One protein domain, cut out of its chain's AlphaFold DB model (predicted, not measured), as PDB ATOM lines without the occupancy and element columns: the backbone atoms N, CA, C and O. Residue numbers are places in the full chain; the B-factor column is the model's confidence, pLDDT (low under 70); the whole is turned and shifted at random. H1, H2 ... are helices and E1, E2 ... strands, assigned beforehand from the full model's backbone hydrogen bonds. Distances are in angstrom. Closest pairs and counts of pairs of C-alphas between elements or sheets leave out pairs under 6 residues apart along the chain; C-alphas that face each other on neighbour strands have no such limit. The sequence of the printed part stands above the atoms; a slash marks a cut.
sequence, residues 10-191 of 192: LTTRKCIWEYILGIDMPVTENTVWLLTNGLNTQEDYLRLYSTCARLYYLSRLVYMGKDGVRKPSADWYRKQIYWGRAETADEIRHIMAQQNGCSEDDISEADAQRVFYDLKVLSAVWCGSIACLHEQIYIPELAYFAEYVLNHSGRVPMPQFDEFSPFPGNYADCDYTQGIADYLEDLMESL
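Overview. This is residues 10 to 191 of the 192 residues of an uncharacterized protein of Lachnospiraceae bacterium XBB2008 (UniProt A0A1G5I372). Four crossed helices, H2, H3, H6 and H7, form a compact bundle with the long H6 as its hub; H1, H4 and H5 cover one side, and the final helix, H8, crosses the opposite side next to H7. Between H7 and H8 the chain winds along the outside as a long stretch with no named element, residues 152 to 179. The 182 printed residues are mostly helix, in the order H1 H2 H3 E1 H4 H5 H6 H7 H8, and the one strand, E1, pairs with no named strand. The whole is compact, with a radius of gyration of the C-alphas of 16.1 A and spans of 52 by 35 by 34 A.

Along the chain. Find C-alpha 109 at (-48.852, 55.587, 26.990); from there H6, residues 109 to 131, runs 32.2 A to C-alpha 131 at (-44.947, 37.542, 0.638). Look next for H3, residues 42 to 60, 27.0 A; H2, residues 24 to 37, 19.9 A; and H7, residues 139 to 151, 18.5 A. You will also find H1 at residues 13 to 21, E1 at residues 61 to 64, H4 at residues 74 to 82 and H5 at residues 89 to 100. H8, residues 180 to 189, ends at C-alpha 189, (-56.473, 17.088, 17.978).

Arrangement. Start at the hub, H6, which touches five helices. With H7 it makes a helical hairpin, at a shallow tilt of 27 degrees, opposite ways; the closest C-alphas, of Leu 122 and Ala 146, are 6.5 A apart. H2 and H3 are the other hairpin, at a steep tilt of 39 degrees, closest at the C-alphas of Val 27 and Thr 51, 5.4 A. H3 touches H7, with the C-alphas of Cys 52 and Ile 139 5.3 A apart. H5 touches H6 about perpendicular, at 82 degrees, closest at the C-alphas of Arg 93 and Ala 112, 5.2 A. H4 touches H6 at the C-alphas of Ala 74 and Cys 127, 4.6 A, and H1 touches H4 at those of Ile 20 and Ile 81, 6.7 A. H8 touches H7, closest at the C-alphas of Pro 140 and Ala 181, 4.8 A, while H6 and H8 are apart. Residues 10 to 11 pair in parallel with residues 62 to 63 of E1. In each of the eight helices every O i to N i+4 pair is within hydrogen-bond range.

Size, cuts and confidence. Look at Asp 67 and Asp 106: their C-alphas, the two farthest apart, are 52.0 A from each other. The printed part, residues 10 to 191, has no cut. The link from H7 to H8, 28 residues, is long. The mean pLDDT of the printed part is 92.4, and it falls under 70 at residues 176 to 178 and residue 191.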
ATOM      1  N   LEU A  10     -53.779  29.779  -7.386       95.31
ATOM      2  CA  LEU A  10     -53.866  30.830  -8.393       95.31
ATOM      3  C   LEU A  10     -55.223  31.539  -8.307       95.31
ATOM      4  O   LEU A  10     -56.279  30.916  -8.384       95.31
ATOM      5  N   THR A  11     -55.181  32.860  -8.179       96.00
ATOM      6  CA  THR A  11     -56.343  33.738  -8.072       96.00
ATOM      7  C   THR A  11     -56.059  35.087  -8.749       96.00
ATOM      8  O   THR A  11     -55.122  35.230  -9.538       96.00
ATOM      9  N   THR A  12     -56.877  36.103  -8.475       96.44
ATOM     10  CA  THR A  12     -56.647  37.477  -8.926       96.44
ATOM     11  C   THR A  12     -56.174  38.360  -7.777       96.44
ATOM     12  O   THR A  12     -56.537  38.152  -6.620       96.44
ATOM     13  N   ARG A  13     -55.430  39.425  -8.097       95.88
ATOM     14  CA  ARG A  13     -55.056  40.444  -7.103       95.88
ATOM     15  C   ARG A  13     -56.278  41.061  -6.409       95.88
ATOM     16  O   ARG A  13     -56.195  41.406  -5.235       95.88
ATOM     17  N   LYS A  14     -57.407  41.169  -7.118       96.69
ATOM     18  CA  LYS A  14     -58.679  41.633  -6.555       96.69
ATOM     19  C   LYS A  14     -59.207  40.661  -5.497       96.69
ATOM     20  O   LYS A  14     -59.527  41.105  -4.407       96.69
ATOM     21  N   CYS A  15     -59.222  39.360  -5.776       97.75
ATOM     22  CA  CYS A  15     -59.673  38.355  -4.810       97.75
ATOM     23  C   CYS A  15     -58.768  38.282  -3.570       97.75
ATOM     24  O   CYS A  15     -59.263  38.058  -2.473       97.75
ATOM     25  N   ILE A  16     -57.456  38.512  -3.721       98.00
ATOM     26  CA  ILE A  16     -56.539  38.638  -2.572       98.00
ATOM     27  C   ILE A  16     -56.950  39.823  -1.694       98.00
ATOM     28  O   ILE A  16     -57.035  39.693  -0.478       98.00
ATOM     29  N   TRP A  17     -57.223  40.974  -2.308       97.69
ATOM     30  CA  TRP A  17     -57.694  42.154  -1.588       97.69
ATOM     31  C   TRP A  17     -59.055  41.924  -0.911       97.69
ATOM     32  O   TRP A  17     -59.197  42.241   0.264       97.69
ATOM     33  N   GLU A  18     -60.018  41.306  -1.599       97.94
ATOM     34  CA  GLU A  18     -61.331  40.954  -1.031       97.94
ATOM     35  C   GLU A  18     -61.210  39.991   0.154       97.94
ATOM     36  O   GLU A  18     -61.914  40.153   1.147       97.94
ATOM     37  N   TYR A  19     -60.295  39.020   0.085       98.06
ATOM     38  CA  TYR A  19     -60.004  38.152   1.222       98.06
ATOM     39  C   TYR A  19     -59.460  38.952   2.408       98.06
ATOM     40  O   TYR A  19     -59.926  38.760   3.527       98.06
ATOM     41  N   ILE A  20     -58.524  39.880   2.165       97.50
ATOM     42  CA  ILE A  20     -57.963  40.736   3.218       97.50
ATOM     43  C   ILE A  20     -59.048  41.584   3.882       97.50
ATOM     44  O   ILE A  20     -59.072  41.633   5.103       97.50
ATOM     45  N   LEU A  21     -59.988  42.162   3.129       96.12
ATOM     46  CA  LEU A  21     -61.120  42.894   3.719       96.12
ATOM     47  C   LEU A  21     -61.963  42.044   4.684       96.12
ATOM     48  O   LEU A  21     -62.612  42.582   5.573       96.12
ATOM     49  N   GLY A  22     -61.994  40.723   4.493       96.06
ATOM     50  CA  GLY A  22     -62.691  39.800   5.387       96.06
ATOM     51  C   GLY A  22     -61.884  39.389   6.622       96.06
ATOM     52  O   GLY A  22     -62.445  38.769   7.526       96.06
ATOM     53  N   ILE A  23     -60.580  39.682   6.665       96.31
ATOM     54  CA  ILE A  23     -59.683  39.244   7.745       96.31
ATOM     55  C   ILE A  23     -58.895  40.370   8.421       96.31
ATOM     56  O   ILE A  23     -58.311  40.122   9.470       96.31
ATOM     57  N   ASP A  24     -58.852  41.575   7.859       95.50
ATOM     58  CA  ASP A  24     -57.991  42.667   8.318       95.50
ATOM     59  C   ASP A  24     -58.265  43.071   9.773       95.50
ATOM     60  O   ASP A  24     -57.346  43.096  10.593       95.50
ATOM     61  N   MET A  25     -59.530  43.297  10.115       95.00
ATOM     62  CA  MET A  25     -59.991  43.636  11.456       95.00
ATOM     63  C   MET A  25     -59.735  42.507  12.465       95.00
ATOM     64  O   MET A  25     -59.011  42.762  13.425       95.00
ATOM     65  N   PRO A  26     -60.195  41.252  12.258       96.06
ATOM     66  CA  PRO A  26     -59.945  40.192  13.234       96.06
ATOM     67  C   PRO A  26     -58.459  39.847  13.377       96.06
ATOM     68  O   PRO A  26     -58.025  39.524  14.480       96.06
ATOM     69  N   VAL A  27     -57.655  39.930  12.308       97.56
ATOM     70  CA  VAL A  27     -56.196  39.770  12.419       97.56
ATOM     71  C   VAL A  27     -55.612  40.899  13.262       97.56
ATOM     72  O   VAL A  27     -54.863  40.620  14.192       97.56
ATOM     73  N   THR A  28     -55.970  42.153  12.988       97.62
ATOM     74  CA  THR A  28     -55.457  43.312  13.734       97.62
ATOM     75  C   THR A  28     -55.815  43.227  15.215       97.62
ATOM     76  O   THR A  28     -54.921  43.245  16.059       97.62
ATOM     77  N   GLU A  29     -57.095  43.051  15.537       96.31
ATOM     78  CA  GLU A  29     -57.586  43.000  16.916       96.31
ATOM     79  C   GLU A  29     -56.998  41.823  17.692       96.31
ATOM     80  O   GLU A  29     -56.512  42.016  18.805       96.31
ATOM     81  N   ASN A  30     -56.970  40.618  17.111       97.44
ATOM     82  CA  ASN A  30     -56.353  39.474  17.781       97.44
ATOM     83  C   ASN A  30     -54.857  39.696  18.004       97.44
ATOM     84  O   ASN A  30     -54.341  39.298  19.040       97.44
ATOM     85  N   THR A  31     -54.154  40.333  17.064       97.62
ATOM     86  CA  THR A  31     -52.724  40.610  17.245       97.62
ATOM     87  C   THR A  31     -52.502  41.573  18.407       97.62
ATOM     88  O   THR A  31     -51.671  41.302  19.268       97.62
ATOM     89  N   VAL A  32     -53.279  42.660  18.485       97.81
ATOM     90  CA  VAL A  32     -53.205  43.611  19.608       97.81
ATOM     91  C   VAL A  32     -53.559  42.931  20.931       97.81
ATOM     92  O   VAL A  32     -52.845  43.124  21.916       97.81
ATOM     93  N   TRP A  33     -54.588  42.078  20.943       97.19
ATOM     94  CA  TRP A  33     -54.973  41.304  22.125       97.19
ATOM     95  C   TRP A  33     -53.816  40.446  22.628       97.19
ATOM     96  O   TRP A  33     -53.466  40.519  23.803       97.19
ATOM     97  N   LEU A  34     -53.203  39.663  21.736       97.25
ATOM     98  CA  LEU A  34     -52.108  38.755  22.073       97.25
ATOM     99  C   LEU A  34     -50.891  39.519  22.603       97.25
ATOM    100  O   LEU A  34     -50.331  39.138  23.622       97.25
ATOM    101  N   LEU A  35     -50.516  40.633  21.973       97.38
ATOM    102  CA  LEU A  35     -49.390  41.473  22.411       97.38
ATOM    103  C   LEU A  35     -49.642  42.193  23.746       97.38
ATOM    104  O   LEU A  35     -48.701  42.544  24.469       97.38
ATOM    105  N   THR A  36     -50.913  42.403  24.079       95.81
ATOM    106  CA  THR A  36     -51.336  43.012  25.341       95.81
ATOM    107  C   THR A  36     -51.386  41.985  26.468       95.81
ATOM    108  O   THR A  36     -50.836  42.234  27.538       95.81
ATOM    109  N   ASN A  37     -52.014  40.835  26.222       94.19
ATOM    110  CA  ASN A  37     -52.394  39.869  27.254       94.19
ATOM    111  C   ASN A  37     -51.514  38.615  27.296       94.19
ATOM    112  O   ASN A  37     -51.601  37.857  28.257       94.19
ATOM    113  N   GLY A  38     -50.662  38.389  26.296       94.44
ATOM    114  CA  GLY A  38     -49.849  37.182  26.169       94.44
ATOM    115  C   GLY A  38     -50.647  35.946  25.738       94.44
ATOM    116  O   GLY A  38     -51.758  36.040  25.221       94.44
ATOM    117  N   LEU A  39     -50.042  34.775  25.946       92.44
ATOM    118  CA  LEU A  39     -50.603  33.454  25.646       92.44
ATOM    119  C   LEU A  39     -50.777  32.680  26.955       92.44
ATOM    120  O   LEU A  39     -49.928  31.876  27.326       92.44
ATOM    121  N   ASN A  40     -51.842  32.982  27.698       91.25
ATOM    122  CA  ASN A  40     -52.027  32.462  29.059       91.25
ATOM    123  C   ASN A  40     -53.189  31.473  29.168       91.25
ATOM    124  O   ASN A  40     -53.233  30.656  30.089       91.25
ATOM    125  N   THR A  41     -54.151  31.559  28.254       91.56
ATOM    126  CA  THR A  41     -55.384  30.775  28.280       91.56
ATOM    127  C   THR A  41     -55.575  30.012  26.979       91.56
ATOM    128  O   THR A  41     -55.078  30.413  25.929       91.56
ATOM    129  N   GLN A  42     -56.364  28.934  27.016       90.25
ATOM    130  CA  GLN A  42     -56.756  28.205  25.807       90.25
ATOM    131  C   GLN A  42     -57.395  29.131  24.754       90.25
ATOM    132  O   GLN A  42     -57.168  28.946  23.560       90.25
ATOM    133  N   GLU A  43     -58.149  30.151  25.176       92.50
ATOM    134  CA  GLU A  43     -58.729  31.145  24.268       92.50
ATOM    135  C   GLU A  43     -57.661  31.975  23.541       92.50
ATOM    136  O   GLU A  43     -57.817  32.241  22.349       92.50
ATOM    137  N   ASP A  44     -56.553  32.328  24.202       94.19
ATOM    138  CA  ASP A  44     -55.439  33.045  23.564       94.19
ATOM    139  C   ASP A  44     -54.784  32.185  22.475       94.19
ATOM    140  O   ASP A  44     -54.551  32.653  21.359       94.19
ATOM    141  N   TYR A  45     -54.574  30.894  22.747       93.38
ATOM    142  CA  TYR A  45     -54.054  29.958  21.747       93.38
ATOM    143  C   TYR A  45     -55.017  29.770  20.571       93.38
ATOM    144  O   TYR A  45     -54.587  29.761  19.416       93.38
ATOM    145  N   LEU A  46     -56.329  29.701  20.825       93.44
ATOM    146  CA  LEU A  46     -57.337  29.654  19.761       93.44
ATOM    147  C   LEU A  46     -57.334  30.935  18.918       93.44
ATOM    148  O   LEU A  46     -57.435  30.856  17.691       93.44
ATOM    149  N   ARG A  47     -57.178  32.113  19.536       95.44
ATOM    150  CA  ARG A  47     -57.025  33.390  18.816       95.44
ATOM    151  C   ARG A  47     -55.778  33.384  17.947       95.44
ATOM    152  O   ARG A  47     -55.873  33.744  16.771       95.44
ATOM    153  N   LEU A  48     -54.640  32.949  18.484       96.44
ATOM    154  CA  LEU A  48     -53.393  32.851  17.731       96.44
ATOM    155  C   LEU A  48     -53.539  31.905  16.540       96.44
ATOM    156  O   LEU A  48     -53.242  32.303  15.414       96.44
ATOM    157  N   TYR A  49     -54.061  30.698  16.763       95.00
ATOM    158  CA  TYR A  49     -54.302  29.726  15.701       95.00
ATOM    159  C   TYR A  49     -55.215  30.301  14.616       95.00
ATOM    160  O   TYR A  49     -54.899  30.247  13.430       95.00
ATOM    161  N   SER A  50     -56.328  30.921  15.013       95.31
ATOM    162  CA  SER A  50     -57.292  31.518  14.089       95.31
ATOM    163  C   SER A  50     -56.666  32.640  13.247       95.31
ATOM    164  O   SER A  50     -56.954  32.762  12.051       95.31
ATOM    165  N   THR A  51     -55.798  33.461  13.839       97.81
ATOM    166  CA  THR A  51     -55.027  34.495  13.131       97.81
ATOM    167  C   THR A  51     -54.037  33.865  12.152       97.81
ATOM    168  O   THR A  51     -54.046  34.198  10.965       97.81
ATOM    169  N   CYS A  52     -53.249  32.891  12.607       97.25
ATOM    170  CA  CYS A  52     -52.246  32.212  11.789       97.25
ATOM    171  C   CYS A  52     -52.876  31.418  10.638       97.25
ATOM    172  O   CYS A  52     -52.360  31.454   9.529       97.25
ATOM    173  N   ALA A  53     -54.032  30.784  10.837       96.25
ATOM    174  CA  ALA A  53     -54.763  30.072   9.789       96.25
ATOM    175  C   ALA A  53     -55.237  31.007   8.662       96.25
ATOM    176  O   ALA A  53     -55.161  30.653   7.482       96.25
ATOM    177  N   ARG A  54     -55.683  32.225   9.002       98.00
ATOM    178  CA  ARG A  54     -56.051  33.254   8.012       98.00
ATOM    179  C   ARG A  54     -54.834  33.730   7.219       98.00
ATOM    180  O   ARG A  54     -54.889  33.822   5.994       98.00
ATOM    181  N   LEU A  55     -53.725  33.990   7.908       98.19
ATOM    182  CA  LEU A  55     -52.466  34.397   7.280       98.19
ATOM    183  C   LEU A  55     -51.858  33.276   6.424       98.19
ATOM    184  O   LEU A  55     -51.377  33.541   5.328       98.19
ATOM    185  N   TYR A  56     -51.954  32.026   6.869       96.62
ATOM    186  CA  TYR A  56     -51.560  30.844   6.111       96.62
ATOM    187  C   TYR A  56     -52.387  30.691   4.834       96.62
ATOM    188  O   TYR A  56     -51.841  30.480   3.756       96.62
ATOM    189  N   TYR A  57     -53.710  30.845   4.905       96.88
ATOM    190  CA  TYR A  57     -54.521  30.827   3.691       96.88
ATOM    191  C   TYR A  57     -54.131  31.970   2.745       96.88
ATOM    192  O   TYR A  57     -53.967  31.740   1.547       96.88
ATOM    193  N   LEU A  58     -53.914  33.178   3.277       97.19
ATOM    194  CA  LEU A  58     -53.447  34.327   2.502       97.19
ATOM    195  C   LEU A  58     -52.087  34.071   1.836       97.19
ATOM    196  O   LEU A  58     -51.907  34.446   0.676       97.19
ATOM    197  N   SER A  59     -51.157  33.407   2.529       95.94
ATOM    198  CA  SER A  59     -49.824  33.073   2.013       95.94
ATOM    199  C   SER A  59     -49.891  32.143   0.803       95.94
ATOM    200  O   SER A  59     -48.993  32.142  -0.033       95.94
ATOM    201  N   ARG A  60     -50.969  31.378   0.643       95.81
ATOM    202  CA  ARG A  60     -51.143  30.485  -0.507       95.81
ATOM    203  C   ARG A  60     -51.623  31.214  -1.749       95.81
ATOM    204  O   ARG A  60     -51.497  30.677  -2.846       95.81
ATOM    205  N   LEU A  61     -52.190  32.411  -1.610       96.50
ATOM    206  CA  LEU A  61     -52.811  33.111  -2.726       96.50
ATOM    207  C   LEU A  61     -51.759  33.794  -3.604       96.50
ATOM    208  O   LEU A  61     -51.008  34.660  -3.156       96.50
ATOM    209  N   VAL A  62     -51.760  33.446  -4.887       96.31
ATOM    210  CA  VAL A  62     -50.881  34.036  -5.906       96.31
ATOM    211  C   VAL A  62     -51.701  34.532  -7.091       96.31
ATOM    212  O   VAL A  62     -52.831  34.097  -7.304       96.31
ATOM    213  N   TYR A  63     -51.156  35.444  -7.891       95.50
ATOM    214  CA  TYR A  63     -51.816  35.936  -9.103       95.50
ATOM    215  C   TYR A  63     -50.873  35.929 -10.303       95.50
ATOM    216  O   TYR A  63     -49.655  35.999 -10.157       95.50
ATOM    217  N   MET A  64     -51.442  35.871 -11.509       94.88
ATOM    218  CA  MET A  64     -50.663  35.970 -12.743       94.88
ATOM    219  C   MET A  64     -50.315  37.435 -13.035       94.88
ATOM    220  O   MET A  64     -51.200  38.272 -13.235       94.88
ATOM    221  N   GLY A  65     -49.024  37.756 -13.029       90.94
ATOM    222  CA  GLY A  65     -48.473  39.035 -13.462       90.94
ATOM    223  C   GLY A  65     -47.986  39.004 -14.913       90.94
ATOM    224  O   GLY A  65     -48.173  38.027 -15.631       90.94
ATOM    225  N   LYS A  66     -47.328  40.090 -15.343       89.00
ATOM    226  CA  LYS A  66     -46.724  40.180 -16.686       89.00
ATOM    227  C   LYS A  66     -45.588  39.172 -16.892       89.00
ATOM    228  O   LYS A  66     -45.473  38.613 -17.974       89.00
ATOM    229  N   ASP A  67     -44.808  38.937 -15.839       88.81
ATOM    230  CA  ASP A  67     -43.558  38.170 -15.892       88.81
ATOM    231  C   ASP A  67     -43.686  36.765 -15.272       88.81
ATOM    232  O   ASP A  67     -42.693  36.065 -15.131       88.81
ATOM    233  N   GLY A  68     -44.902  36.340 -14.906       91.25
ATOM    234  CA  GLY A  68     -45.154  35.045 -14.266       91.25
ATOM    235  C   GLY A  68     -46.046  35.141 -13.031       91.25
ATOM    236  O   GLY A  68     -46.781  36.118 -12.850       91.25
ATOM    237  N   VAL A  69     -45.997  34.109 -12.192       93.44
ATOM    238  CA  VAL A  69     -46.737  34.045 -10.925       93.44
ATOM    239  C   VAL A  69     -46.150  35.058  -9.942       93.44
ATOM    240  O   VAL A  69     -44.939  35.234  -9.861       93.44
ATOM    241  N   ARG A  70     -47.008  35.772  -9.212       93.25
ATOM    242  CA  ARG A  70     -46.600  36.824  -8.277       93.25
ATOM    243  C   ARG A  70     -47.398  36.783  -6.985       93.25
ATOM    244  O   ARG A  70     -48.564  36.386  -6.963       93.25
ATOM    245  N   LYS A  71     -46.783  37.340  -5.944       94.19
ATOM    246  CA  LYS A  71     -47.439  37.784  -4.715       94.19
ATOM    247  C   LYS A  71     -47.396  39.311  -4.585       94.19
ATOM    248  O   LYS A  71     -46.561  39.970  -5.216       94.19
ATOM    249  N   PRO A  72     -48.335  39.921  -3.846       95.81
ATOM    250  CA  PRO A  72     -48.156  41.265  -3.314       95.81
ATOM    251  C   PRO A  72     -46.905  41.357  -2.426       95.81
ATOM    252  O   PRO A  72     -46.467  40.360  -1.861       95.81
ATOM    253  N   SER A  73     -46.335  42.556  -2.299       96.06
ATOM    254  CA  SER A  73     -45.195  42.787  -1.407       96.06
ATOM    255  C   SER A  73     -45.615  42.800   0.065       96.06
ATOM    256  O   SER A  73     -46.768  43.104   0.383       96.06
ATOM    257  N   ALA A  74     -44.656  42.566   0.964       96.56
ATOM    258  CA  ALA A  74     -44.853  42.670   2.411       96.56
ATOM    259  C   ALA A  74     -45.460  44.027   2.820       96.56
ATOM    260  O   ALA A  74     -46.464  44.075   3.527       96.56
ATOM    261  N   ASP A  75     -44.931  45.131   2.283       96.56
ATOM    262  CA  ASP A  75     -45.472  46.478   2.508       96.56
ATOM    263  C   ASP A  75     -46.926  46.625   2.057       96.56
ATOM    264  O   ASP A  75     -47.709  47.341   2.686       96.56
ATOM    265  N   TRP A  76     -47.298  45.976   0.949       97.31
ATOM    266  CA  TRP A  76     -48.672  46.011   0.469       97.31
ATOM    267  C   TRP A  76     -49.590  45.277   1.445       97.31
ATOM    268  O   TRP A  76     -50.590  45.861   1.855       97.31
ATOM    269  N   TYR A  77     -49.228  44.061   1.874       97.44
ATOM    270  CA  TYR A  77     -49.988  43.312   2.879       97.44
ATOM    271  C   TYR A  77     -50.135  44.095   4.181       97.44
ATOM    272  O   TYR A  77     -51.257  44.283   4.650       97.44
ATOM    273  N   ARG A  78     -49.033  44.643   4.706       96.50
ATOM    274  CA  ARG A  78     -49.047  45.423   5.949       96.50
ATOM    275  C   ARG A  78     -50.001  46.609   5.855       96.50
ATOM    276  O   ARG A  78     -50.786  46.843   6.767       96.50
ATOM    277  N   LYS A  79     -49.964  47.331   4.732       95.75
ATOM    278  CA  LYS A  79     -50.874  48.449   4.466       95.75
ATOM    279  C   LYS A  79     -52.330  48.008   4.377       95.75
ATOM    280  O   LYS A  79     -53.186  48.715   4.880       95.75
ATOM    281  N   GLN A  80     -52.625  46.883   3.728       96.38
ATOM    282  CA  GLN A  80     -54.015  46.435   3.616       96.38
ATOM    283  C   GLN A  80     -54.585  45.950   4.955       96.38
ATOM    284  O   GLN A  80     -55.762  46.174   5.212       96.38
ATOM    285  N   ILE A  81     -53.766  45.312   5.796       96.25
ATOM    286  CA  ILE A  81     -54.221  44.736   7.067       96.25
ATOM    287  C   ILE A  81     -54.309  45.810   8.166       96.25
ATOM    288  O   ILE A  81     -55.343  45.928   8.814       96.25
ATOM    289  N   TYR A  82     -53.264  46.628   8.348       94.00
ATOM    290  CA  TYR A  82     -53.101  47.444   9.564       94.00
ATOM    291  C   TYR A  82     -53.298  48.961   9.381       94.00
ATOM    292  O   TYR A  82     -53.444  49.670  10.377       94.00
ATOM    293  N   TRP A  83     -53.283  49.493   8.150       89.00
ATOM    294  CA  TRP A  83     -53.386  50.947   7.928       89.00
ATOM    295  C   TRP A  83     -54.759  51.476   8.372       89.00
ATOM    296  O   TRP A  83     -55.789  50.950   7.947       89.00
ATOM    297  N   GLY A  84     -54.756  52.520   9.212       84.56
ATOM    298  CA  GLY A  84     -55.950  53.209   9.710       84.56
ATOM    299  C   GLY A  84     -56.686  52.415  10.785       84.56
ATOM    300  O   GLY A  84     -57.890  52.585  10.958       84.56
ATOM    301  N   ARG A  85     -55.980  51.469  11.415       88.00
ATOM    302  CA  ARG A  85     -56.500  50.566  12.446       88.00
ATOM    303  C   ARG A  85     -55.499  50.371  13.573       88.00
ATOM    304  O   ARG A  85     -55.893  50.343  14.724       88.00
ATOM    305  N   ALA A  86     -54.224  50.191  13.239       92.19
ATOM    306  CA  ALA A  86     -53.148  49.982  14.202       92.19
ATOM    307  C   ALA A  86     -51.812  50.529  13.656       92.19
ATOM    308  O   ALA A  86     -50.756  49.896  13.723       92.19
ATOM    309  N   GLU A  87     -51.881  51.699  13.029       91.62
ATOM    310  CA  GLU A  87     -50.767  52.445  12.451       91.62
ATOM    311  C   GLU A  87     -50.065  53.343  13.480       91.62
ATOM    312  O   GLU A  87     -48.892  53.675  13.287       91.62
ATOM    313  N   THR A  88     -50.738  53.709  14.574       95.31
ATOM    314  CA  THR A  88     -50.191  54.576  15.629       95.31
ATOM    315  C   THR A  88     -50.376  53.984  17.026       95.31
ATOM    316  O   THR A  88     -51.236  53.135  17.245       95.31
ATOM    317  N   ALA A  89     -49.586  54.453  17.997       95.75
ATOM    318  CA  ALA A  89     -49.758  54.063  19.397       95.75
ATOM    319  C   ALA A  89     -51.117  54.508  19.975       95.75
ATOM    320  O   ALA A  89     -51.670  53.804  20.813       95.75
ATOM    321  N   ASP A  90     -51.691  55.614  19.492       95.75
ATOM    322  CA  ASP A  90     -53.027  56.064  19.908       95.75
ATOM    323  C   ASP A  90     -54.126  55.114  19.411       95.75
ATOM    324  O   ASP A  90     -55.028  54.755  20.162       95.75
ATOM    325  N   GLU A  91     -54.026  54.633  18.168       96.06
ATOM    326  CA  GLU A  91     -54.947  53.614  17.649       96.06
ATOM    327  C   GLU A  91     -54.822  52.297  18.432       96.06
ATOM    328  O   GLU A  91     -55.826  51.668  18.762       96.06
ATOM    329  N   ILE A  92     -53.598  51.908  18.806       97.06
ATOM    330  CA  ILE A  92     -53.358  50.757  19.688       97.06
ATOM    331  C   ILE A  92     -54.026  50.957  21.047       97.06
ATOM    332  O   ILE A  92     -54.722  50.061  21.521       97.06
ATOM    333  N   ARG A  93     -53.857  52.134  21.654       97.06
ATOM    334  CA  ARG A  93     -54.474  52.492  22.935       97.06
ATOM    335  C   ARG A  93     -55.997  52.387  22.868       97.06
ATOM    336  O   ARG A  93     -56.600  51.804  23.768       97.06
ATOM    337  N   HIS A  94     -56.597  52.879  21.785       96.38
ATOM    338  CA  HIS A  94     -58.031  52.771  21.529       96.38
ATOM    339  C   HIS A  94     -58.499  51.310  21.466       96.38
ATOM    340  O   HIS A  94     -59.450  50.936  22.154       96.38
ATOM    341  N   ILE A  95     -57.801  50.459  20.703       96.38
ATOM    342  CA  ILE A  95     -58.124  49.026  20.605       96.38
ATOM    343  C   ILE A  95     -57.992  48.343  21.972       96.38
ATOM    344  O   ILE A  95     -58.894  47.610  22.378       96.38
ATOM    345  N   MET A  96     -56.901  48.592  22.701       97.19
ATOM    346  CA  MET A  96     -56.671  48.011  24.031       97.19
ATOM    347  C   MET A  96     -57.793  48.379  25.007       97.19
ATOM    348  O   MET A  96     -58.301  47.515  25.718       97.19
ATOM    349  N   ALA A  97     -58.212  49.648  25.020       96.56
ATOM    350  CA  ALA A  97     -59.292  50.121  25.879       96.56
ATOM    351  C   ALA A  97     -60.627  49.429  25.559       96.56
ATOM    352  O   ALA A  97     -61.302  48.929  26.461       96.56
ATOM    353  N   GLN A  98     -60.971  49.316  24.271       96.38
ATOM    354  CA  GLN A  98     -62.169  48.599  23.826       96.38
ATOM    355  C   GLN A  98     -62.145  47.121  24.225       96.38
ATOM    356  O   GLN A  98     -63.148  46.598  24.711       96.38
ATOM    357  N   GLN A  99     -61.004  46.455  24.051       94.81
ATOM    358  CA  GLN A  99     -60.821  45.041  24.378       94.81
ATOM    359  C   GLN A  99     -60.923  44.763  25.880       94.81
ATOM    360  O   GLN A  99     -61.513  43.760  26.279       94.81
ATOM    361  N   ASN A 100     -60.399  45.669  26.704       92.12
ATOM    362  CA  ASN A 100     -60.419  45.551  28.160       92.12
ATOM    363  C   ASN A 100     -61.703  46.111  28.798       92.12
ATOM    364  O   ASN A 100     -61.886  45.996  30.009       92.12
ATOM    365  N   GLY A 101     -62.596  46.716  28.005       95.12
ATOM    366  CA  GLY A 101     -63.823  47.339  28.501       95.12
ATOM    367  C   GLY A 101     -63.566  48.532  29.429       95.12
ATOM    368  O   GLY A 101     -64.349  48.757  30.353       95.12
ATOM    369  N   CYS A 102     -62.473  49.268  29.211       95.31
ATOM    370  CA  CYS A 102     -62.049  50.403  30.035       95.31
ATOM    371  C   CYS A 102     -61.939  51.704  29.219       95.31
ATOM    372  O   CYS A 102     -62.159  51.717  28.006       95.31
ATOM    373  N   SER A 103     -61.633  52.819  29.887       95.44
ATOM    374  CA  SER A 103     -61.336  54.086  29.211       95.44
ATOM    375  C   SER A 103     -59.939  54.042  28.590       95.44
ATOM    376  O   SER A 103     -59.051  53.352  29.088       95.44
ATOM    377  N   GLU A 104     -59.700  54.837  27.545       94.38
ATOM    378  CA  GLU A 104     -58.342  55.052  27.032       94.38
ATOM    379  C   GLU A 104     -57.428  55.641  28.113       94.38
ATOM    380  O   GLU A 104     -56.251  55.296  28.171       94.38
ATOM    381  N   ASP A 105     -57.961  56.469  29.016       93.75
ATOM    382  CA  ASP A 105     -57.240  57.043  30.166       93.75
ATOM    383  C   ASP A 105     -56.704  55.994  31.150       93.75
ATOM    384  O   ASP A 105     -55.746  56.275  31.870       93.75
ATOM    385  N   ASP A 106     -57.261  54.781  31.130       94.81
ATOM    386  CA  ASP A 106     -56.796  53.661  31.951       94.81
ATOM    387  C   ASP A 106     -55.602  52.923  31.314       94.81
ATOM    388  O   ASP A 106     -54.938  52.124  31.976       94.81
ATOM    389  N   ILE A 107     -55.301  53.189  30.037       96.25
ATOM    390  CA  ILE A 107     -54.174  52.598  29.313       96.25
ATOM    391  C   ILE A 107     -52.979  53.553  29.344       96.25
ATOM    392  O   ILE A 107     -53.037  54.678  28.844       96.25
ATOM    393  N   SER A 108     -51.863  53.072  29.891       96.00
ATOM    394  CA  SER A 108     -50.591  53.797  29.911       96.00
ATOM    395  C   SER A 108     -50.051  54.034  28.497       96.00
ATOM    396  O   SER A 108     -49.997  53.119  27.674       96.00
ATOM    397  N   GLU A 109     -49.551  55.245  28.238       95.06
ATOM    398  CA  GLU A 109     -48.852  55.587  26.990       95.06
ATOM    399  C   GLU A 109     -47.648  54.664  26.741       95.06
ATOM    400  O   GLU A 109     -47.410  54.230  25.616       95.06
ATOM    401  N   ALA A 110     -46.917  54.300  27.801       95.50
ATOM    402  CA  ALA A 110     -45.775  53.398  27.691       95.50
ATOM    403  C   ALA A 110     -46.195  51.988  27.243       95.50
ATOM    404  O   ALA A 110     -45.491  51.364  26.446       95.50
ATOM    405  N   ASP A 111     -47.351  51.507  27.708       95.19
ATOM    406  CA  ASP A 111     -47.876  50.198  27.317       95.19
ATOM    407  C   ASP A 111     -48.360  50.212  25.868       95.19
ATOM    408  O   ASP A 111     -47.998  49.322  25.096       95.19
ATOM    409  N   ALA A 112     -49.091  51.255  25.468       96.94
ATOM    410  CA  ALA A 112     -49.518  51.432  24.083       96.94
ATOM    411  C   ALA A 112     -48.317  51.521  23.126       96.94
ATOM    412  O   ALA A 112     -48.301  50.878  22.076       96.94
ATOM    413  N   GLN A 113     -47.262  52.246  23.510       97.12
ATOM    414  CA  GLN A 113     -46.042  52.369  22.714       97.12
ATOM    415  C   GLN A 113     -45.273  51.044  22.601       97.12
ATOM    416  O   GLN A 113     -44.733  50.738  21.533       97.12
ATOM    417  N   ARG A 114     -45.231  50.245  23.677       96.69
ATOM    418  CA  ARG A 114     -44.650  48.893  23.664       96.69
ATOM    419  C   ARG A 114     -45.415  47.984  22.706       96.69
ATOM    420  O   ARG A 114     -44.808  47.416  21.802       96.69
ATOM    421  N   VAL A 115     -46.738  47.895  22.858       97.50
ATOM    422  CA  VAL A 115     -47.594  47.056  22.004       97.50
ATOM    423  C   VAL A 115     -47.512  47.505  20.546       97.50
ATOM    424  O   VAL A 115     -47.418  46.672  19.649       97.50
ATOM    425  N   PHE A 116     -47.460  48.813  20.291       97.44
ATOM    426  CA  PHE A 116     -47.263  49.350  18.949       97.44
ATOM    427  C   PHE A 116     -45.929  48.916  18.327       97.44
ATOM    428  O   PHE A 116     -45.879  48.538  17.154       97.44
ATOM    429  N   TYR A 117     -44.838  48.954  19.096       97.38
ATOM    430  CA  TYR A 117     -43.541  48.470  18.630       97.38
ATOM    431  C   TYR A 117     -43.588  46.976  18.292       97.38
ATOM    432  O   TYR A 117     -43.206  46.593  17.185       97.38
ATOM    433  N   ASP A 118     -44.115  46.155  19.199       98.00
ATOM    434  CA  ASP A 118     -44.208  44.709  18.999       98.00
ATOM    435  C   ASP A 118     -45.108  44.365  17.806       98.00
ATOM    436  O   ASP A 118     -44.759  43.507  16.993       98.00
ATOM    437  N   LEU A 119     -46.208  45.102  17.606       97.62
ATOM    438  CA  LEU A 119     -47.065  44.948  16.433       97.62
ATOM    439  C   LEU A 119     -46.306  45.270  15.147       97.62
ATOM    440  O   LEU A 119     -46.439  44.556  14.152       97.62
ATOM    441  N   LYS A 120     -45.502  46.336  15.130       97.31
ATOM    442  CA  LYS A 120     -44.699  46.683  13.948       97.31
ATOM    443  C   LYS A 120     -43.715  45.579  13.585       97.31
ATOM    444  O   LYS A 120     -43.539  45.321  12.396       97.31
ATOM    445  N   VAL A 121     -43.092  44.949  14.576       97.31
ATOM    446  CA  VAL A 121     -42.172  43.829  14.358       97.31
ATOM    447  C   VAL A 121     -42.933  42.592  13.883       97.31
ATOM    448  O   VAL A 121     -42.592  42.034  12.838       97.31
ATOM    449  N   LEU A 122     -43.995  42.198  14.590       97.62
ATOM    450  CA  LEU A 122     -44.775  40.997  14.283       97.62
ATOM    451  C   LEU A 122     -45.464  41.093  12.911       97.62
ATOM    452  O   LEU A 122     -45.407  40.173  12.097       97.62
ATOM    453  N   SER A 123     -46.046  42.249  12.595       97.19
ATOM    454  CA  SER A 123     -46.624  42.497  11.272       97.19
ATOM    455  C   SER A 123     -45.571  42.473  10.167       97.19
ATOM    456  O   SER A 123     -45.857  41.974   9.082       97.19
ATOM    457  N   ALA A 124     -44.356  42.974  10.417       96.88
ATOM    458  CA  ALA A 124     -43.274  42.923   9.439       96.88
ATOM    459  C   ALA A 124     -42.819  41.483   9.174       96.88
ATOM    460  O   ALA A 124     -42.637  41.125   8.009       96.88
ATOM    461  N   VAL A 125     -42.687  40.649  10.213       96.56
ATOM    462  CA  VAL A 125     -42.257  39.255  10.031       96.56
ATOM    463  C   VAL A 125     -43.343  38.439   9.336       96.56
ATOM    464  O   VAL A 125     -43.061  37.803   8.324       96.56
ATOM    465  N   TRP A 126     -44.606  38.545   9.757       97.75
ATOM    466  CA  TRP A 126     -45.707  37.855   9.080       97.75
ATOM    467  C   TRP A 126     -45.883  38.314   7.635       97.75
ATOM    468  O   TRP A 126     -45.976  37.475   6.743       97.75
ATOM    469  N   CYS A 127     -45.892  39.625   7.374       97.56
ATOM    470  CA  CYS A 127     -46.066  40.137   6.015       97.56
ATOM    471  C   CYS A 127     -44.887  39.773   5.099       97.56
ATOM    472  O   CYS A 127     -45.110  39.534   3.914       97.56
ATOM    473  N   GLY A 128     -43.659  39.720   5.626       96.69
ATOM    474  CA  GLY A 128     -42.492  39.212   4.901       96.69
ATOM    475  C   GLY A 128     -42.636  37.730   4.562       96.69
ATOM    476  O   GLY A 128     -42.566  37.358   3.391       96.69
ATOM    477  N   SER A 129     -42.979  36.918   5.564       96.06
ATOM    478  CA  SER A 129     -43.166  35.467   5.428       96.06
ATOM    479  C   SER A 129     -44.222  35.117   4.378       96.06
ATOM    480  O   SER A 129     -43.979  34.328   3.467       96.06
ATOM    481  N   ILE A 130     -45.405  35.745   4.441       96.38
ATOM    482  CA  ILE A 130     -46.489  35.451   3.490       96.38
ATOM    483  C   ILE A 130     -46.202  35.979   2.080       96.38
ATOM    484  O   ILE A 130     -46.789  35.465   1.125       96.38
ATOM    485  N   ALA A 131     -45.329  36.980   1.931       95.69
ATOM    486  CA  ALA A 131     -44.947  37.542   0.638       95.69
ATOM    487  C   ALA A 131     -43.903  36.693  -0.108       95.69
ATOM    488  O   ALA A 131     -43.766  36.868  -1.321       95.69
ATOM    489  N   CYS A 132     -43.220  35.761   0.569       93.88
ATOM    490  CA  CYS A 132     -42.259  34.857  -0.061       93.88
ATOM    491  C   CYS A 132     -42.940  33.991  -1.131       93.88
ATOM    492  O   CYS A 132     -43.964  33.350  -0.879       93.88
ATOM    493  N   LEU A 133     -42.411  34.009  -2.357       91.62
ATOM    494  CA  LEU A 133     -42.972  33.263  -3.486       91.62
ATOM    495  C   LEU A 133     -42.385  31.849  -3.607       91.62
ATOM    496  O   LEU A 133     -43.076  30.953  -4.092       91.62
ATOM    497  N   HIS A 134     -41.125  31.681  -3.209       88.00
ATOM    498  CA  HIS A 134     -40.321  30.493  -3.500       88.00
ATOM    499  C   HIS A 134     -40.531  29.356  -2.500       88.00
ATOM    500  O   HIS A 134     -40.383  28.190  -2.860       88.00
ATOM    501  N   GLU A 135     -40.928  29.693  -1.281       88.62
ATOM    502  CA  GLU A 135     -41.150  28.752  -0.195       88.62
ATOM    503  C   GLU A 135     -42.443  29.116   0.546       88.62
ATOM    504  O   GLU A 135     -42.951  30.241   0.461       88.62
ATOM    505  N   GLN A 136     -43.041  28.120   1.196       87.12
ATOM    506  CA  GLN A 136     -44.322  28.262   1.867       87.12
ATOM    507  C   GLN A 136     -44.137  28.297   3.381       87.12
ATOM    508  O   GLN A 136     -43.467  27.442   3.937       87.12
ATOM    509  N   ILE A 137     -44.798  29.266   4.016       92.06
ATOM    510  CA  ILE A 137     -44.942  29.348   5.469       92.06
ATOM    511  C   ILE A 137     -46.176  28.554   5.928       92.06
ATOM    512  O   ILE A 137     -47.201  28.545   5.232       92.06
ATOM    513  N   TYR A 138     -46.108  27.948   7.108       91.44
ATOM    514  CA  TYR A 138     -47.138  27.146   7.765       91.44
ATOM    515  C   TYR A 138     -47.656  27.803   9.053       91.44
ATOM    516  O   TYR A 138     -47.107  28.778   9.562       91.44
ATOM    517  N   ILE A 139     -48.767  27.275   9.578       93.12
ATOM    518  CA  ILE A 139     -49.415  27.811  10.785       93.12
ATOM    519  C   ILE A 139     -48.486  27.783  12.015       93.12
ATOM    520  O   ILE A 139     -48.404  28.826  12.667       93.12
ATOM    521  N   PRO A 140     -47.766  26.682  12.324       90.88
ATOM    522  CA  PRO A 140     -46.869  26.647  13.481       90.88
ATOM    523  C   PRO A 140     -45.754  27.694  13.409       90.88
ATOM    524  O   PRO A 140     -45.464  28.350  14.400       90.88
ATOM    525  N   GLU A 141     -45.198  27.934  12.222       92.50
ATOM    526  CA  GLU A 141     -44.129  28.919  12.013       92.50
ATOM    527  C   GLU A 141     -44.636  30.354  12.225       92.50
ATOM    528  O   GLU A 141     -44.004  31.164  12.902       92.50
ATOM    529  N   LEU A 142     -45.833  30.665  11.708       95.12
ATOM    530  CA  LEU A 142     -46.495  31.945  11.968       95.12
ATOM    531  C   LEU A 142     -46.787  32.132  13.463       95.12
ATOM    532  O   LEU A 142     -46.586  33.228  13.990       95.12
ATOM    533  N   ALA A 143     -47.248  31.080  14.139       94.69
ATOM    534  CA  ALA A 143     -47.525  31.110  15.569       94.69
ATOM    535  C   ALA A 143     -46.246  31.315  16.386       94.69
ATOM    536  O   ALA A 143     -46.231  32.132  17.309       94.69
ATOM    537  N   TYR A 144     -45.162  30.645  15.996       92.81
ATOM    538  CA  TYR A 144     -43.864  30.776  16.636       92.81
ATOM    539  C   TYR A 144     -43.342  32.212  16.563       92.81
ATOM    540  O   TYR A 144     -42.860  32.734  17.560       92.81
ATOM    541  N   PHE A 145     -43.503  32.916  15.437       94.25
ATOM    542  CA  PHE A 145     -43.110  34.329  15.373       94.25
ATOM    543  C   PHE A 145     -43.850  35.208  16.389       94.25
ATOM    544  O   PHE A 145     -43.254  36.144  16.925       94.25
ATOM    545  N   ALA A 146     -45.123  34.922  16.678       95.00
ATOM    546  CA  ALA A 146     -45.852  35.642  17.720       95.00
ATOM    547  C   ALA A 146     -45.306  35.315  19.112       95.00
ATOM    548  O   ALA A 146     -45.030  36.235  19.877       95.00
ATOM    549  N   GLU A 147     -45.097  34.034  19.421       93.00
ATOM    550  CA  GLU A 147     -44.476  33.597  20.677       93.00
ATOM    551  C   GLU A 147     -43.088  34.230  20.868       93.00
ATOM    552  O   GLU A 147     -42.791  34.790  21.924       93.00
ATOM    553  N   TYR A 148     -42.265  34.227  19.823       92.25
ATOM    554  CA  TYR A 148     -40.939  34.827  19.829       92.25
ATOM    555  C   TYR A 148     -40.993  36.330  20.133       92.25
ATOM    556  O   TYR A 148     -40.238  36.805  20.984       92.25
ATOM    557  N   VAL A 149     -41.909  37.077  19.503       94.94
ATOM    558  CA  VAL A 149     -42.101  38.510  19.789       94.94
ATOM    559  C   VAL A 149     -42.598  38.741  21.214       94.94
ATOM    560  O   VAL A 149     -42.089  39.635  21.888       94.94
ATOM    561  N   LEU A 150     -43.529  37.924  21.707       93.81
ATOM    562  CA  LEU A 150     -44.044  38.022  23.076       93.81
ATOM    563  C   LEU A 150     -42.943  37.794  24.119       93.81
ATOM    564  O   LEU A 150     -42.802  38.587  25.052       93.81
ATOM    565  N   ASN A 151     -42.113  36.770  23.923       91.19
ATOM    566  CA  ASN A 151     -41.024  36.418  24.836       91.19
ATOM    567  C   ASN A 151     -39.887  37.454  24.852       91.19
ATOM    568  O   ASN A 151     -39.136  37.544  25.824       91.19
ATOM    569  N   HIS A 152     -39.785  38.277  23.806       90.94
ATOM    570  CA  HIS A 152     -38.736  39.283  23.629       90.94
ATOM    571  C   HIS A 152     -39.297  40.710  23.493       90.94
ATOM    572  O   HIS A 152     -38.640  41.576  22.906       90.94
ATOM    573  N   SER A 153     -40.496  40.961  24.035       89.62
ATOM    574  CA  SER A 153     -41.245  42.220  23.907       89.62
ATOM    575  C   SER A 153     -40.362  43.465  24.071       89.62
ATOM    576  O   SER A 153     -39.582  43.598  25.024       89.62
ATOM    577  N   GLY A 154     -40.453  44.373  23.099       86.62
ATOM    578  CA  GLY A 154     -39.686  45.617  23.031       86.62
ATOM    579  C   GLY A 154     -38.216  45.471  22.624       86.62
ATOM    580  O   GLY A 154     -37.500  46.472  22.606       86.62
ATOM    581  N   ARG A 155     -37.730  44.256  22.329       90.69
ATOM    582  CA  ARG A 155     -36.300  43.988  22.059       90.69
ATOM    583  C   ARG A 155     -36.027  43.313  20.720       90.69
ATOM    584  O   ARG A 155     -34.869  43.267  20.308       90.69
ATOM    585  N   VAL A 156     -37.054  42.801  20.044       93.00
ATOM    586  CA  VAL A 156     -36.884  42.111  18.762       93.00
ATOM    587  C   VAL A 156     -36.551  43.120  17.658       93.00
ATOM    588  O   VAL A 156     -37.324  44.053  17.441       93.00
ATOM    589  N   PRO A 157     -35.425  42.969  16.938       93.69
ATOM    590  CA  PRO A 157     -35.087  43.863  15.835       93.69
ATOM    591  C   PRO A 157     -36.084  43.717  14.678       93.69
ATOM    592  O   PRO A 157     -36.735  42.693  14.540       93.69
ATOM    593  N   MET A 158     -36.166  44.709  13.786       95.75
ATOM    594  CA  MET A 158     -36.968  44.545  12.566       95.75
ATOM    595  C   MET A 158     -36.424  43.380  11.713       95.75
ATOM    596  O   MET A 158     -35.200  43.264  11.568       95.75
ATOM    597  N   PRO A 159     -37.300  42.544  11.131       95.25
ATOM    598  CA  PRO A 159     -36.887  41.355  10.395       95.25
ATOM    599  C   PRO A 159     -36.208  41.718   9.072       95.25
ATOM    600  O   PRO A 159     -36.612  42.659   8.385       95.25
ATOM    601  N   GLN A 160     -35.189  40.946   8.704       94.31
ATOM    602  CA  GLN A 160     -34.469  41.058   7.439       94.31
ATOM    603  C   GLN A 160     -34.708  39.802   6.608       94.31
ATOM    604  O   GLN A 160     -34.275  38.719   6.988       94.31
ATOM    605  N   PHE A 161     -35.394  39.962   5.480       92.44
ATOM    606  CA  PHE A 161     -35.704  38.870   4.563       92.44
ATOM    607  C   PHE A 161     -34.770  38.892   3.358       92.44
ATOM    608  O   PHE A 161     -34.474  39.962   2.819       92.44
ATOM    609  N   ASP A 162     -34.365  37.707   2.914       87.44
ATOM    610  CA  ASP A 162     -33.986  37.501   1.522       87.44
ATOM    611  C   ASP A 162     -35.238  37.181   0.683       87.44
ATOM    612  O   ASP A 162     -36.331  36.974   1.211       87.44
ATOM    613  N   GLU A 163     -35.119  37.220  -0.643       80.19
ATOM    614  CA  GLU A 163     -36.273  36.992  -1.523       80.19
ATOM    615  C   GLU A 163     -36.732  35.524  -1.571       80.19
ATOM    616  O   GLU A 163     -37.844  35.255  -2.026       80.19
ATOM    617  N   PHE A 164     -35.908  34.586  -1.095       87.44
ATOM    618  CA  PHE A 164     -36.093  33.145  -1.266       87.44
ATOM    619  C   PHE A 164     -36.625  32.438  -0.021       87.44
ATOM    620  O   PHE A 164     -37.139  31.332  -0.154       87.44
ATOM    621  N   SER A 165     -36.542  33.068   1.149       90.56
ATOM    622  CA  SER A 165     -36.926  32.492   2.430       90.56
ATOM    623  C   SER A 165     -38.099  33.246   3.063       90.56
ATOM    624  O   SER A 165     -38.127  34.481   3.062       90.56
ATOM    625  N   PRO A 166     -39.083  32.538   3.642       92.19
ATOM    626  CA  PRO A 166     -40.117  33.141   4.462       92.19
ATOM    627  C   PRO A 166     -39.631  33.349   5.904       92.19
ATOM    628  O   PRO A 166     -40.423  33.778   6.734       92.19
ATOM    629  N   PHE A 167     -38.361  33.067   6.215       92.81
ATOM    630  CA  PHE A 167     -37.776  33.226   7.543       92.81
ATOM    631  C   PHE A 167     -36.781  34.398   7.554       92.81
ATOM    632  O   PHE A 167     -35.953  34.520   6.650       92.81
ATOM    633  N   PRO A 168     -36.835  35.287   8.559       93.00
ATOM    634  CA  PRO A 168     -35.900  36.401   8.648       93.00
ATOM    635  C   PRO A 168     -34.494  35.922   9.036       93.00
ATOM    636  O   PRO A 168     -34.297  35.279  10.065       93.00
ATOM    637  N   GLY A 169     -33.482  36.310   8.260       90.88
ATOM    638  CA  GLY A 169     -32.098  35.865   8.455       90.88
ATOM    639  C   GLY A 169     -31.418  36.422   9.712       90.88
ATOM    640  O   GLY A 169     -30.371  35.925  10.120       90.88
ATOM    641  N   ASN A 170     -31.992  37.452  10.340       92.19
ATOM    642  CA  ASN A 170     -31.467  38.054  11.565       92.19
ATOM    643  C   ASN A 170     -32.109  37.514  12.855       92.19
ATOM    644  O   ASN A 170     -31.808  38.050  13.922       92.19
ATOM    645  N   TYR A 171     -32.972  36.495  12.783       88.50
ATOM    646  CA  TYR A 171     -33.555  35.815  13.952       88.50
ATOM    647  C   TYR A 171     -32.941  34.410  14.079       88.50
ATOM    648  O   TYR A 171     -33.604  33.398  13.875       88.50
ATOM    649  N   ALA A 172     -31.631  34.343  14.327       74.12
ATOM    650  CA  ALA A 172     -30.857  33.097  14.240       74.12
ATOM    651  C   ALA A 172     -31.189  32.052  15.327       74.12
ATOM    652  O   ALA A 172     -30.805  30.893  15.202       74.12
ATOM    653  N   ASP A 173     -31.868  32.466  16.392       78.12
ATOM    654  CA  ASP A 173     -32.352  31.657  17.514       78.12
ATOM    655  C   ASP A 173     -33.824  31.232  17.369       78.12
ATOM    656  O   ASP A 173     -34.360  30.557  18.245       78.12
ATOM    657  N   CYS A 174     -34.474  31.602  16.263       72.00
ATOM    658  CA  CYS A 174     -35.847  31.228  15.954       72.00
ATOM    659  C   CYS A 174     -35.921  29.761  15.493       72.00
ATOM    660  O   CYS A 174     -35.885  29.474  14.296       72.00
ATOM    661  N   ASP A 175     -36.045  28.830  16.440       78.12
ATOM    662  CA  ASP A 175     -36.325  27.419  16.154       78.12
ATOM    663  C   ASP A 175     -37.838  27.168  16.100       78.12
ATOM    664  O   ASP A 175     -38.468  26.801  17.090       78.12
ATOM    665  N   TYR A 176     -38.415  27.359  14.914       69.88
ATOM    666  CA  TYR A 176     -39.848  27.203  14.639       69.88
ATOM    667  C   TYR A 176     -40.360  25.755  14.740       69.88
ATOM    668  O   TYR A 176     -41.561  25.524  14.593       69.88
ATOM    669  N   THR A 177     -39.465  24.783  14.959       66.88
ATOM    670  CA  THR A 177     -39.819  23.375  15.190       66.88
ATOM    671  C   THR A 177     -39.966  23.032  16.671       66.88
ATOM    672  O   THR A 177     -40.346  21.914  17.002       66.88
ATOM    673  N   GLN A 178     -39.686  23.984  17.565       67.12
ATOM    674  CA  GLN A 178     -39.827  23.836  19.011       67.12
ATOM    675  C   GLN A 178     -40.795  24.893  19.558       67.12
ATOM    676  O   GLN A 178     -40.947  25.965  18.983       67.12
ATOM    677  N   GLY A 179     -41.443  24.623  20.693       70.38
ATOM    678  CA  GLY A 179     -42.303  25.600  21.377       70.38
ATOM    679  C   GLY A 179     -43.779  25.452  21.021       70.38
ATOM    680  O   GLY A 179     -44.339  24.364  21.145       70.38
ATOM    681  N   ILE A 180     -44.431  26.543  20.610       81.81
ATOM    682  CA  ILE A 180     -45.892  26.596  20.423       81.81
ATOM    683  C   ILE A 180     -46.469  25.606  19.397       81.81
ATOM    684  O   ILE A 180     -47.673  25.354  19.410       81.81
ATOM    685  N   ALA A 181     -45.632  25.053  18.516       72.94
ATOM    686  CA  ALA A 181     -46.033  24.101  17.484       72.94
ATOM    687  C   ALA A 181     -46.706  22.849  18.075       72.94
ATOM    688  O   ALA A 181     -47.855  22.574  17.733       72.94
ATOM    689  N   ASP A 182     -46.043  22.175  19.022       73.88
ATOM    690  CA  ASP A 182     -46.544  20.943  19.652       73.88
ATOM    691  C   ASP A 182     -47.884  21.187  20.361       73.88
ATOM    692  O   ASP A 182     -48.842  20.432  20.210       73.88
ATOM    693  N   TYR A 183     -47.991  22.307  21.085       79.81
ATOM    694  CA  TYR A 183     -49.220  22.656  21.795       79.81
ATOM    695  C   TYR A 183     -50.386  22.952  20.841       79.81
ATOM    696  O   TYR A 183     -51.532  22.624  21.142       79.81
ATOM    697  N   LEU A 184     -50.125  23.596  19.698       80.06
ATOM    698  CA  LEU A 184     -51.165  23.868  18.707       80.06
ATOM    699  C   LEU A 184     -51.644  22.592  18.013       80.06
ATOM    700  O   LEU A 184     -52.840  22.487  17.739       80.06
ATOM    701  N   GLU A 185     -50.749  21.639  17.755       75.56
ATOM    702  CA  GLU A 185     -51.110  20.322  17.227       75.56
ATOM    703  C   GLU A 185     -51.992  19.557  18.224       75.56
ATOM    704  O   GLU A 185     -53.119  19.194  17.875       75.56
ATOM    705  N   ASP A 186     -51.568  19.443  19.486       79.88
ATOM    706  CA  ASP A 186     -52.346  18.802  20.556       79.88
ATOM    707  C   ASP A 186     -53.720  19.471  20.753       79.88
ATOM    708  O   ASP A 186     -54.758  18.809  20.876       79.88
ATOM    709  N   LEU A 187     -53.755  20.810  20.761       78.88
ATOM    710  CA  LEU A 187     -54.993  21.574  20.892       78.88
ATOM    711  C   LEU A 187     -55.944  21.277  19.732       78.88
ATOM    712  O   LEU A 187     -57.143  21.115  19.960       78.88
ATOM    713  N   MET A 188     -55.440  21.194  18.501       74.25
ATOM    714  CA  MET A 188     -56.260  20.863  17.340       74.25
ATOM    715  C   MET A 188     -56.820  19.448  17.412       74.25
ATOM    716  O   MET A 188     -58.002  19.267  17.124       74.25
ATOM    717  N   GLU A 189     -56.011  18.467  17.808       79.50
ATOM    718  CA  GLU A 189     -56.473  17.088  17.978       79.50
ATOM    719  C   GLU A 189     -57.562  16.980  19.050       79.50
ATOM    720  O   GLU A 189     -58.520  16.235  18.875       79.50
ATOM    721  N   SER A 190     -57.481  17.778  20.119       75.38
ATOM    722  CA  SER A 190     -58.473  17.770  21.207       75.38
ATOM    723  C   SER A 190     -59.849  18.352  20.844       75.38
ATOM    724  O   SER A 190     -60.811  18.187  21.598       75.38
ATOM    725  N   LEU A 191     -59.953  19.066  19.718       68.38
ATOM    726  CA  LEU A 191     -61.185  19.718  19.259       68.38
ATOM    727  C   LEU A 191     -62.014  18.844  18.300       68.38
ATOM    728  O   LEU A 191     -63.092  19.281  17.882       68.38
TER     729      LEU A 191